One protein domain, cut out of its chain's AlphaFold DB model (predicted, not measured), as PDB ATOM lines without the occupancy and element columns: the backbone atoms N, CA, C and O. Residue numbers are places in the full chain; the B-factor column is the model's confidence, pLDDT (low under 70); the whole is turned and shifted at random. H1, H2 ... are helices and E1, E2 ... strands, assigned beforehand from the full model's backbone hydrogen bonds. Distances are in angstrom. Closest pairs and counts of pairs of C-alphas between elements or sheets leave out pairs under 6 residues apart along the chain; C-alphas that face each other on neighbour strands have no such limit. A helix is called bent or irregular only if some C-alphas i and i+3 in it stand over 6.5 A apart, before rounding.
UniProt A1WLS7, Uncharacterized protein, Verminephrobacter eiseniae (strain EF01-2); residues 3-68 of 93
ATOM      1  N   MET A   3      18.540  37.738 -12.439       94.00
ATOM      2  CA  MET A   3      19.321  38.384 -13.491       94.00
ATOM      3  C   MET A   3      19.567  37.420 -14.646       94.00
ATOM      4  O   MET A   3      20.129  36.347 -14.452       94.00
ATOM      5  N   PHE A   4      19.191  37.834 -15.851       94.38
ATOM      6  CA  PHE A   4      19.262  37.006 -17.054       94.38
ATOM      7  C   PHE A   4      19.982  37.731 -18.186       94.38
ATOM      8  O   PHE A   4      20.007  38.964 -18.211       94.38
ATOM      9  N   VAL A   5      20.549  36.981 -19.130       94.00
ATOM     10  CA  VAL A   5      21.164  37.536 -20.347       94.00
ATOM     11  C   VAL A   5      20.275  37.280 -21.553       94.00
ATOM     12  O   VAL A   5      19.867  36.145 -21.786       94.00
ATOM     13  N   ILE A   6      20.039  38.311 -22.362       92.88
ATOM     14  CA  ILE A   6      19.449  38.161 -23.698       92.88
ATOM     15  C   ILE A   6      20.374  38.764 -24.760       92.88
ATOM     16  O   ILE A   6      21.131  39.701 -24.482       92.88
ATOM     17  N   SER A   7      20.307  38.216 -25.977       89.94
ATOM     18  CA  SER A   7      20.995  38.762 -27.154       89.94
ATOM     19  C   SER A   7      20.505  40.183 -27.444       89.94
ATOM     20  O   SER A   7      19.337  40.505 -27.217       89.94
ATOM     21  N   ASN A   8      21.397  41.037 -27.941       87.94
ATOM     22  CA  ASN A   8      21.069  42.387 -28.398       87.94
ATOM     23  C   ASN A   8      20.694  42.423 -29.891       87.94
ATOM     24  O   ASN A   8      20.626  43.502 -30.469       87.94
ATOM     25  N   GLU A   9      20.466  41.267 -30.521       91.25
ATOM     26  CA  GLU A   9      19.859  41.200 -31.850       91.25
ATOM     27  C   GLU A   9      18.488  41.884 -31.847       91.25
ATOM     28  O   GLU A   9      17.678  41.680 -30.932       91.25
ATOM     29  N   ASP A  10      18.222  42.693 -32.874       87.88
ATOM     30  CA  ASP A  10      17.040  43.556 -32.931       87.88
ATOM     31  C   ASP A  10      15.737  42.759 -32.833       87.88
ATOM     32  O   ASP A  10      14.849  43.126 -32.067       87.88
ATOM     33  N   ALA A  11      15.647  41.622 -33.530       90.06
ATOM     34  CA  ALA A  11      14.464  40.764 -33.505       90.06
ATOM     35  C   ALA A  11      14.190  40.193 -32.102       90.06
ATOM     36  O   ALA A  11      13.068  40.273 -31.604       90.06
ATOM     37  N   VAL A  12      15.226  39.671 -31.431       87.69
ATOM     38  CA  VAL A  12      15.111  39.111 -30.072       87.69
ATOM     39  C   VAL A  12      14.733  40.207 -29.082       87.69
ATOM     40  O   VAL A  12      13.826  40.036 -28.267       87.69
ATOM     41  N   THR A  13      15.402  41.355 -29.181       88.31
ATOM     42  CA  THR A  13      15.158  42.499 -28.306       88.31
ATOM     43  C   THR A  13      13.738  43.017 -28.492       88.31
ATOM     44  O   THR A  13      13.020  43.185 -27.510       88.31
ATOM     45  N   GLN A  14      13.289  43.221 -29.727       90.69
ATOM     46  CA  GLN A  14      11.947  43.723 -30.003       90.69
ATOM     47  C   GLN A  14      10.869  42.781 -29.461       90.69
ATOM     48  O   GLN A  14      10.006  43.229 -28.704       90.69
ATOM     49  N   SER A  15      10.946  41.482 -29.770       90.12
ATOM     50  CA  SER A  15       9.969  40.504 -29.275       90.12
ATOM     51  C   SER A  15       9.963  40.418 -27.747       90.12
ATOM     52  O   SER A  15       8.896  40.331 -27.138       90.12
ATOM     53  N   PHE A  16      11.133  40.509 -27.109       89.56
ATOM     54  CA  PHE A  16      11.224  40.535 -25.652       89.56
ATOM     55  C   PHE A  16      10.566  41.788 -25.053       89.56
ATOM     56  O   PHE A  16       9.778  41.687 -24.112       89.56
ATOM     57  N   PHE A  17      10.836  42.972 -25.610       88.69
ATOM     58  CA  PHE A  17      10.220  44.221 -25.152       88.69
ATOM     59  C   PHE A  17       8.704  44.223 -25.354       88.69
ATOM     60  O   PHE A  17       7.978  44.701 -24.483       88.69
ATOM     61  N   GLU A  18       8.213  43.685 -26.469       91.38
ATOM     62  CA  GLU A  18       6.779  43.545 -26.723       91.38
ATOM     63  C   GLU A  18       6.118  42.604 -25.708       91.38
ATOM     64  O   GLU A  18       5.099  42.973 -25.117       91.38
ATOM     65  N   ALA A  19       6.732  41.453 -25.421       89.50
ATOM     66  CA  ALA A  19       6.250  40.529 -24.395       89.50
ATOM     67  C   ALA A  19       6.210  41.189 -23.003       89.50
ATOM     68  O   ALA A  19       5.191  41.131 -22.310       89.50
ATOM     69  N   MET A  20       7.275  41.900 -22.621       88.69
ATOM     70  CA  MET A  20       7.347  42.632 -21.349       88.69
ATOM     71  C   MET A  20       6.395  43.833 -21.287       88.69
ATOM     72  O   MET A  20       5.987  44.250 -20.206       88.69
ATOM     73  N   ARG A  21       6.016  44.413 -22.430       86.50
ATOM     74  CA  ARG A  21       5.004  45.475 -22.492       86.50
ATOM     75  C   ARG A  21       3.592  44.914 -22.338       86.50
ATOM     76  O   ARG A  21       2.766  45.536 -21.674       86.50
ATOM     77  N   ALA A  22       3.317  43.758 -22.940       89.38
ATOM     78  CA  ALA A  22       2.044  43.055 -22.792       89.38
ATOM     79  C   ALA A  22       1.855  42.508 -21.367       89.38
ATOM     80  O   ALA A  22       0.730  42.445 -20.870       89.38
ATOM     81  N   PHE A  23       2.954  42.163 -20.694       84.69
ATOM     82  CA  PHE A  23       2.965  41.711 -19.310       84.69
ATOM     83  C   PHE A  23       3.609  42.763 -18.389       84.69
ATOM     84  O   PHE A  23       4.818  42.717 -18.171       84.69
ATOM     85  N   PRO A  24       2.830  43.706 -17.818       79.56
ATOM     86  CA  PRO A  24       3.355  44.847 -17.067       79.56
ATOM     87  C   PRO A  24       3.961  44.415 -15.723       79.56
ATOM     88  O   PRO A  24       3.317  44.487 -14.668       79.56
ATOM     89  N   ALA A  25       5.199  43.938 -15.785       84.31
ATOM     90  CA  ALA A  25       6.093  43.658 -14.674       84.31
ATOM     91  C   ALA A  25       7.120  44.787 -14.537       84.31
ATOM     92  O   ALA A  25       7.441  45.471 -15.509       84.31
ATOM     93  N   THR A  26       7.672  44.967 -13.340       88.50
ATOM     94  CA  THR A  26       8.792  45.892 -13.148       88.50
ATOM     95  C   THR A  26      10.085  45.224 -13.612       88.50
ATOM     96  O   THR A  26      10.430  44.139 -13.144       88.50
ATOM     97  N   TRP A  27      10.835  45.852 -14.510       90.44
ATOM     98  CA  TRP A  27      12.118  45.322 -14.970       90.44
ATOM     99  C   TRP A  27      13.085  46.446 -15.311       90.44
ATOM    100  O   TRP A  27      12.683  47.565 -15.632       90.44
ATOM    101  N   LEU A  28      14.371  46.136 -15.211       90.81
ATOM    102  CA  LEU A  28      15.462  47.016 -15.604       90.81
ATOM    103  C   LEU A  28      16.330  46.267 -16.609       90.81
ATOM    104  O   LEU A  28      16.406  45.039 -16.577       90.81
ATOM    105  N   TRP A  29      17.003  46.997 -17.487       90.69
ATOM    106  CA  TRP A  29      17.969  46.404 -18.399       90.69
ATOM    107  C   TRP A  29      19.226  47.259 -18.484       90.69
ATOM    108  O   TRP A  29      19.177  48.474 -18.294       90.69
ATOM    109  N   HIS A  30      20.354  46.608 -18.756       90.38
ATOM    110  CA  HIS A  30      21.635  47.277 -18.939       90.38
ATOM    111  C   HIS A  30      22.466  46.539 -20.002       90.38
ATOM    112  O   HIS A  30      22.511  45.306 -19.970       90.38
ATOM    113  N   PRO A  31      23.124  47.241 -20.945       91.12
ATOM    114  CA  PRO A  31      24.044  46.600 -21.883       91.12
ATOM    115  C   PRO A  31      25.215  45.965 -21.129       91.12
ATOM    116  O   PRO A  31      25.714  46.535 -20.155       91.12
ATOM    117  N   LEU A  32      25.657  44.780 -21.543       89.56
ATOM    118  CA  LEU A  32      26.813  44.167 -20.900       89.56
ATOM    119  C   LEU A  32      28.119  44.844 -21.344       89.56
ATOM    120  O   LEU A  32      28.259  45.200 -22.517       89.56
ATOM    121  N   PRO A  33      29.078  45.042 -20.421       87.19
ATOM    122  CA  PRO A  33      30.393  45.556 -20.773       87.19
ATOM    123  C   PRO A  33      31.212  44.493 -21.521       87.19
ATOM    124  O   PRO A  33      30.887  43.302 -21.522       87.19
ATOM    125  N   ARG A  34      32.331  44.923 -22.113       83.62
ATOM    126  CA  ARG A  34      33.340  44.021 -22.691       83.62
ATOM    127  C   ARG A  34      33.737  42.931 -21.686       83.62
ATOM    128  O   ARG A  34      33.907  43.251 -20.508       83.62
ATOM    129  N   PRO A  35      33.922  41.671 -22.120       83.88
ATOM    130  CA  PRO A  35      33.937  41.169 -23.503       83.88
ATOM    131  C   PRO A  35      32.561  40.759 -24.068       83.88
ATOM    132  O   PRO A  35      32.498  40.222 -25.167       83.88
ATOM    133  N   TYR A  36      31.464  40.993 -23.345       84.56
ATOM    134  CA  TYR A  36      30.121  40.510 -23.699       84.56
ATOM    135  C   TYR A  36      29.305  41.537 -24.501       84.56
ATOM    136  O   TYR A  36      28.092  41.670 -24.325       84.56
ATOM    137  N   GLU A  37      29.981  42.297 -25.363       85.38
ATOM    138  CA  GLU A  37      29.318  43.239 -26.265       85.38
ATOM    139  C   GLU A  37      28.322  42.487 -27.162       85.38
ATOM    140  O   GLU A  37      28.586  41.371 -27.605       85.38
ATOM    141  N   GLY A  38      27.154  43.084 -27.415       85.88
ATOM    142  CA  GLY A  38      26.080  42.427 -28.172       85.88
ATOM    143  C   GLY A  38      25.109  41.602 -27.322       85.88
ATOM    144  O   GLY A  38      24.218  40.961 -27.871       85.88
ATOM    145  N   ALA A  39      25.214  41.665 -25.993       90.50
ATOM    146  CA  ALA A  39      24.225  41.120 -25.069       90.50
ATOM    147  C   ALA A  39      23.814  42.154 -24.008       90.50
ATOM    148  O   ALA A  39      24.494  43.160 -23.772       90.50
ATOM    149  N   ARG A  40      22.676  41.916 -23.356       92.25
ATOM    150  CA  ARG A  40      22.160  42.774 -22.283       92.25
ATOM    151  C   ARG A  40      21.696  41.958 -21.090       92.25
ATOM    152  O   ARG A  40      21.169  40.856 -21.236       92.25
ATOM    153  N   ALA A  41      21.866  42.545 -19.915       93.38
ATOM    154  CA  ALA A  41      21.340  42.023 -18.671       93.38
ATOM    155  C   ALA A  41      19.900  42.502 -18.480       93.38
ATOM    156  O   ALA A  41      19.627  43.700 -18.572       93.38
ATOM    157  N   VAL A  42      18.999  41.575 -18.175       93.50
ATOM    158  CA  VAL A  42      17.637  41.840 -17.710       93.50
ATOM    159  C   VAL A  42      17.604  41.589 -16.211       93.50
ATOM    160  O   VAL A  42      17.940  40.497 -15.752       93.50
ATOM    161  N   LEU A  43      17.207  42.601 -15.444       93.00
ATOM    162  CA  LEU A  43      17.120  42.545 -13.992       93.00
ATOM    163  C   LEU A  43      15.658  42.580 -13.556       93.00
ATOM    164  O   LEU A  43      14.906  43.502 -13.894       93.00
ATOM    165  N   LEU A  44      15.281  41.584 -12.760       93.19
ATOM    166  CA  LEU A  44      13.925  41.383 -12.269       93.19
ATOM    167  C   LEU A  44      13.903  41.548 -10.737       93.19
ATOM    168  O   LEU A  44      14.512  40.751 -10.005       93.19
ATOM    169  N   PRO A  45      13.231  42.591 -10.210       92.94
ATOM    170  CA  PRO A  45      13.120  42.818  -8.774       92.94
ATOM    171  C   PRO A  45      12.363  41.686  -8.082       92.94
ATOM    172  O   PRO A  45      11.205  41.420  -8.378       92.94
ATOM    173  N   ARG A  46      12.980  41.077  -7.063       90.50
ATOM    174  CA  ARG A  46      12.374  39.959  -6.311       90.50
ATOM    175  C   ARG A  46      11.120  40.360  -5.515       90.50
ATOM    176  O   ARG A  46      10.340  39.504  -5.122       90.50
ATOM    177  N   ARG A  47      10.933  41.658  -5.252       90.31
ATOM    178  CA  ARG A  47       9.764  42.194  -4.528       90.31
ATOM    179  C   ARG A  47       8.513  42.321  -5.405       90.31
ATOM    180  O   ARG A  47       7.442  42.576  -4.869       90.31
ATOM    181  N   ASP A  48       8.644  42.158  -6.719       89.44
ATOM    182  CA  ASP A  48       7.534  42.226  -7.664       89.44
ATOM    183  C   ASP A  48       7.154  40.803  -8.108       89.44
ATOM    184  O   ASP A  48       7.943  40.082  -8.721       89.44
ATOM    185  N   ALA A  49       5.936  40.375  -7.764       90.31
ATOM    186  CA  ALA A  49       5.469  39.017  -8.042       90.31
ATOM    187  C   ALA A  49       5.342  38.727  -9.548       90.31
ATOM    188  O   ALA A  49       5.497  37.581  -9.969       90.31
ATOM    189  N   ARG A  50       5.073  39.749 -10.371       90.94
ATOM    190  CA  ARG A  50       5.009  39.594 -11.829       90.94
ATOM    191  C   ARG A  50       6.412  39.407 -12.387       90.94
ATOM    192  O   ARG A  50       6.619  38.509 -13.195       90.94
ATOM    193  N   SER A  51       7.382  40.170 -11.893       91.25
ATOM    194  CA  SER A  51       8.790  39.996 -12.259       91.25
ATOM    195  C   SER A  51       9.309  38.602 -11.906       91.25
ATOM    196  O   SER A  51      10.049  38.018 -12.691       91.25
ATOM    197  N   MET A  52       8.877  38.026 -10.780       93.75
ATOM    198  CA  MET A  52       9.228  36.643 -10.435       93.75
ATOM    199  C   MET A  52       8.609  35.614 -11.384       93.75
ATOM    200  O   MET A  52       9.299  34.679 -11.768       93.75
ATOM    201  N   ARG A  53       7.367  35.818 -11.848       92.69
ATOM    202  CA  ARG A  53       6.790  34.951 -12.893       92.69
ATOM    203  C   ARG A  53       7.598  35.003 -14.184       92.69
ATOM    204  O   ARG A  53       7.885  33.962 -14.753       92.69
ATOM    205  N   VAL A  54       8.013  36.196 -14.618       92.12
ATOM    206  CA  VAL A  54       8.902  36.329 -15.786       92.12
ATOM    207  C   VAL A  54      10.221  35.591 -15.550       92.12
ATOM    208  O   VAL A  54      10.706  34.917 -16.450       92.12
ATOM    209  N   ALA A  55      10.795  35.674 -14.346       93.19
ATOM    210  CA  ALA A  55      12.025  34.957 -14.016       93.19
ATOM    211  C   ALA A  55      11.859  33.431 -14.106       93.19
ATOM    212  O   ALA A  55      12.756  32.750 -14.601       93.19
ATOM    213  N   ASP A  56      10.720  32.901 -13.661       93.88
ATOM    214  CA  ASP A  56      10.412  31.474 -13.765       93.88
ATOM    215  C   ASP A  56      10.257  31.033 -15.227       93.88
ATOM    216  O   ASP A  56      10.823  30.012 -15.615       93.88
ATOM    217  N   GLU A  57       9.587  31.835 -16.059       93.31
ATOM    218  CA  GLU A  57       9.468  31.578 -17.501       93.31
ATOM    219  C   GLU A  57      10.832  31.611 -18.204       93.31
ATOM    220  O   GLU A  57      11.156  30.710 -18.977       93.31
ATOM    221  N   LEU A  58      11.677  32.602 -17.901       91.56
ATOM    222  CA  LEU A  58      13.020  32.698 -18.481       91.56
ATOM    223  C   LEU A  58      13.900  31.513 -18.082       91.56
ATOM    224  O   LEU A  58      14.639  30.982 -18.913       91.56
ATOM    225  N   ARG A  59      13.786  31.058 -16.834       93.00
ATOM    226  CA  ARG A  59      14.478  29.860 -16.356       93.00
ATOM    227  C   ARG A  59      13.970  28.599 -17.050       93.00
ATOM    228  O   ARG A  59      14.781  27.776 -17.465       93.00
ATOM    229  N   SER A  60      12.654  28.465 -17.204       92.81
ATOM    230  CA  SER A  60      12.020  27.350 -17.921       92.81
ATOM    231  C   SER A  60      12.449  27.303 -19.392       92.81
ATOM    232  O   SER A  60      12.737  26.235 -19.929       92.81
ATOM    233  N   ALA A  61      12.598  28.471 -20.021       90.75
ATOM    234  CA  ALA A  61      13.108  28.619 -21.382       90.75
ATOM    235  C   ALA A  61      14.631  28.395 -21.512       90.75
ATOM    236  O   ALA A  61      15.163  28.459 -22.619       90.75
ATOM    237  N   GLY A  62      15.345  28.140 -20.409       91.62
ATOM    238  CA  GLY A  62      16.789  27.894 -20.414       91.62
ATOM    239  C   GLY A  62      17.640  29.141 -20.665       91.62
ATOM    240  O   GLY A  62      18.795  29.021 -21.073       91.62
ATOM    241  N   ILE A  63      17.093  30.338 -20.433       92.75
ATOM    242  CA  ILE A  63      17.844  31.589 -20.565       92.75
ATOM    243  C   ILE A  63      18.938  31.649 -19.496       92.75
ATOM    244  O   ILE A  63      18.716  31.322 -18.329       92.75
ATOM    245  N   ALA A  64      20.130  32.085 -19.902       91.56
ATOM    246  CA  ALA A  64      21.303  32.105 -19.041       91.56
ATOM    247  C   ALA A  64      21.108  33.021 -17.820       91.56
ATOM    248  O   ALA A  64      20.829  34.216 -17.961       91.56
ATOM    249  N   ASP A  65      21.317  32.456 -16.627       92.56
ATOM    250  CA  ASP A  65      21.328  33.186 -15.360       92.56
ATOM    251  C   ASP A  65      22.688  33.869 -15.171       92.56
ATOM    252  O   ASP A  65      23.716  33.240 -14.893       92.56
ATOM    253  N   LEU A  66      22.689  35.189 -15.344       90.88
ATOM    254  CA  LEU A  66      23.892  36.000 -15.215       90.88
ATOM    255  C   LEU A  66      24.373  36.058 -13.763       90.88
ATOM    256  O   LEU A  66      25.576  36.104 -13.520       90.88
ATOM    257  N   GLY A  67      23.455  36.032 -12.796       89.38
ATOM    258  CA  GLY A  67      23.802  36.060 -11.378       89.38
ATOM    259  C   GLY A  67      24.578  34.809 -10.974       89.38
ATOM    260  O   GLY A  67      25.636  34.915 -10.350       89.38
ATOM    261  N   ALA A  68      24.099  33.637 -11.394       90.12
ATOM    262  CA  ALA A  68      24.785  32.368 -11.173       90.12
ATOM    263  C   ALA A  68      26.156  32.331 -11.869       90.12
ATOM    264  O   ALA A  68      27.142  31.894 -11.270       90.12
TER     265      ALA A  68
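AT A GLANCE: This is residues 3 to 68 of the 93 residues of an uncharacterized protein of Verminephrobacter eiseniae (strain EF01-2) (UniProt A1WLS7). Picture a small antiparallel sheet of three strands, E1, E3 and E2, with the helix H2 packed slantwise over one face, above E1 and E3, and a second helix, H1, whose residues 12 to 16 only graze the sheet. The hairpin of E2 and E3 reaches out to its loop at Pro 35, which makes one end of the longest distance in the domain, while Ala 49 in H2 makes the other. The printed part has 66 residues, with two named helices and three named strands in the order E1, H1, E2, E3, H2; the sheet's order is E1, E3, E2, and the class is mixed, helices and strands. The whole is compact, with a radius of gyration of the C-alphas of 11.4 A, and its outline is rounded, spanning 32 by 26 by 20 A.

IN THESE COORDINATES: Start in the sheet with its longest strand, E3, residues 39 to 44, which runs from C-alpha 39 at (24.225, 41.120, -25.069) to C-alpha 44 over 16.4 A. On one side of it you will find E1, residues 3 to 7, 13.8 A from first to last C-alpha; look for its beginning at C-alpha 3, (19.321, 38.384, -13.491). On the other side of E3 is E2, residues 28 to 31, 10.6 A long. Now turn to the helices: H1, residues 10 to 22, is the longest by residues and runs 18.1 A from its first to its last C-alpha. H2, residues 49 to 60, covers 16.6 A and ends at C-alpha 60, (12.020, 27.350, -17.921). Neither helix is bent or irregular.

HOW THE PARTS SIT: Begin at E3, the inner strand, with the edge strands E1 and E2 as its neighbours. E1 and E3 are antiparallel, with 148 degrees between their directions; the C-alphas of Ser 7 and Ala 39 face each other at 4.5 A, and N 42 and O 4 are within hydrogen-bond range at 2.8 A, as are N 6 and O 40 at 3.0 A. E3 and E2 form a hairpin, antiparallel at 161 degrees; look at N 41 and O 30, 2.8 A apart, and at N 28 and O 43, 3.0 A apart, both within hydrogen-bond range. From the sheet go out to H2, which is on it at a height over the sheet of 9.4 A. H2 lies over E1 and E3, and on the local plane its line and that of E1 stand at 57 degrees, only just slantwise to the strands. The closest C-alphas of H2 and E3 are those of Ser 51 and Leu 44, 5.3 A apart, and those of H2 and E1 are Leu 58 and Phe 4, 7.7 A apart. H2 and the sheet E1, E3, E2 form two layers, a helix on one face of a sheet. H1 only grazes the sheet, with its residues 12 to 16; its closest C-alpha pair with E1 is Thr 13 and Ser 7, at 7.0 A. H1 and H2 are apart. E1, H1 and E2 form a split strand-helix-strand unit, two strands running the same way with E3 between them in the sheet, and its crossover is right-handed. In H1 and H2 every O i to N i+4 pair is within hydrogen-bond range.

THE WHOLE: The two C-alphas farthest apart are those of Pro 35 and Ala 49, at 32.5 A, whereas the first and last printed C-alphas, Met 3 and Ala 68, are 8.5 A apart. The printed part has no cut. The links E1 to H1, H1 to E2 and E3 to H2 are tight, and the link E2 to E3, with 7 residues, is short. After H2, residues 61 to 68 hold no named element. The mean pLDDT of the printed part is 90.2, and no printed residue is under 70.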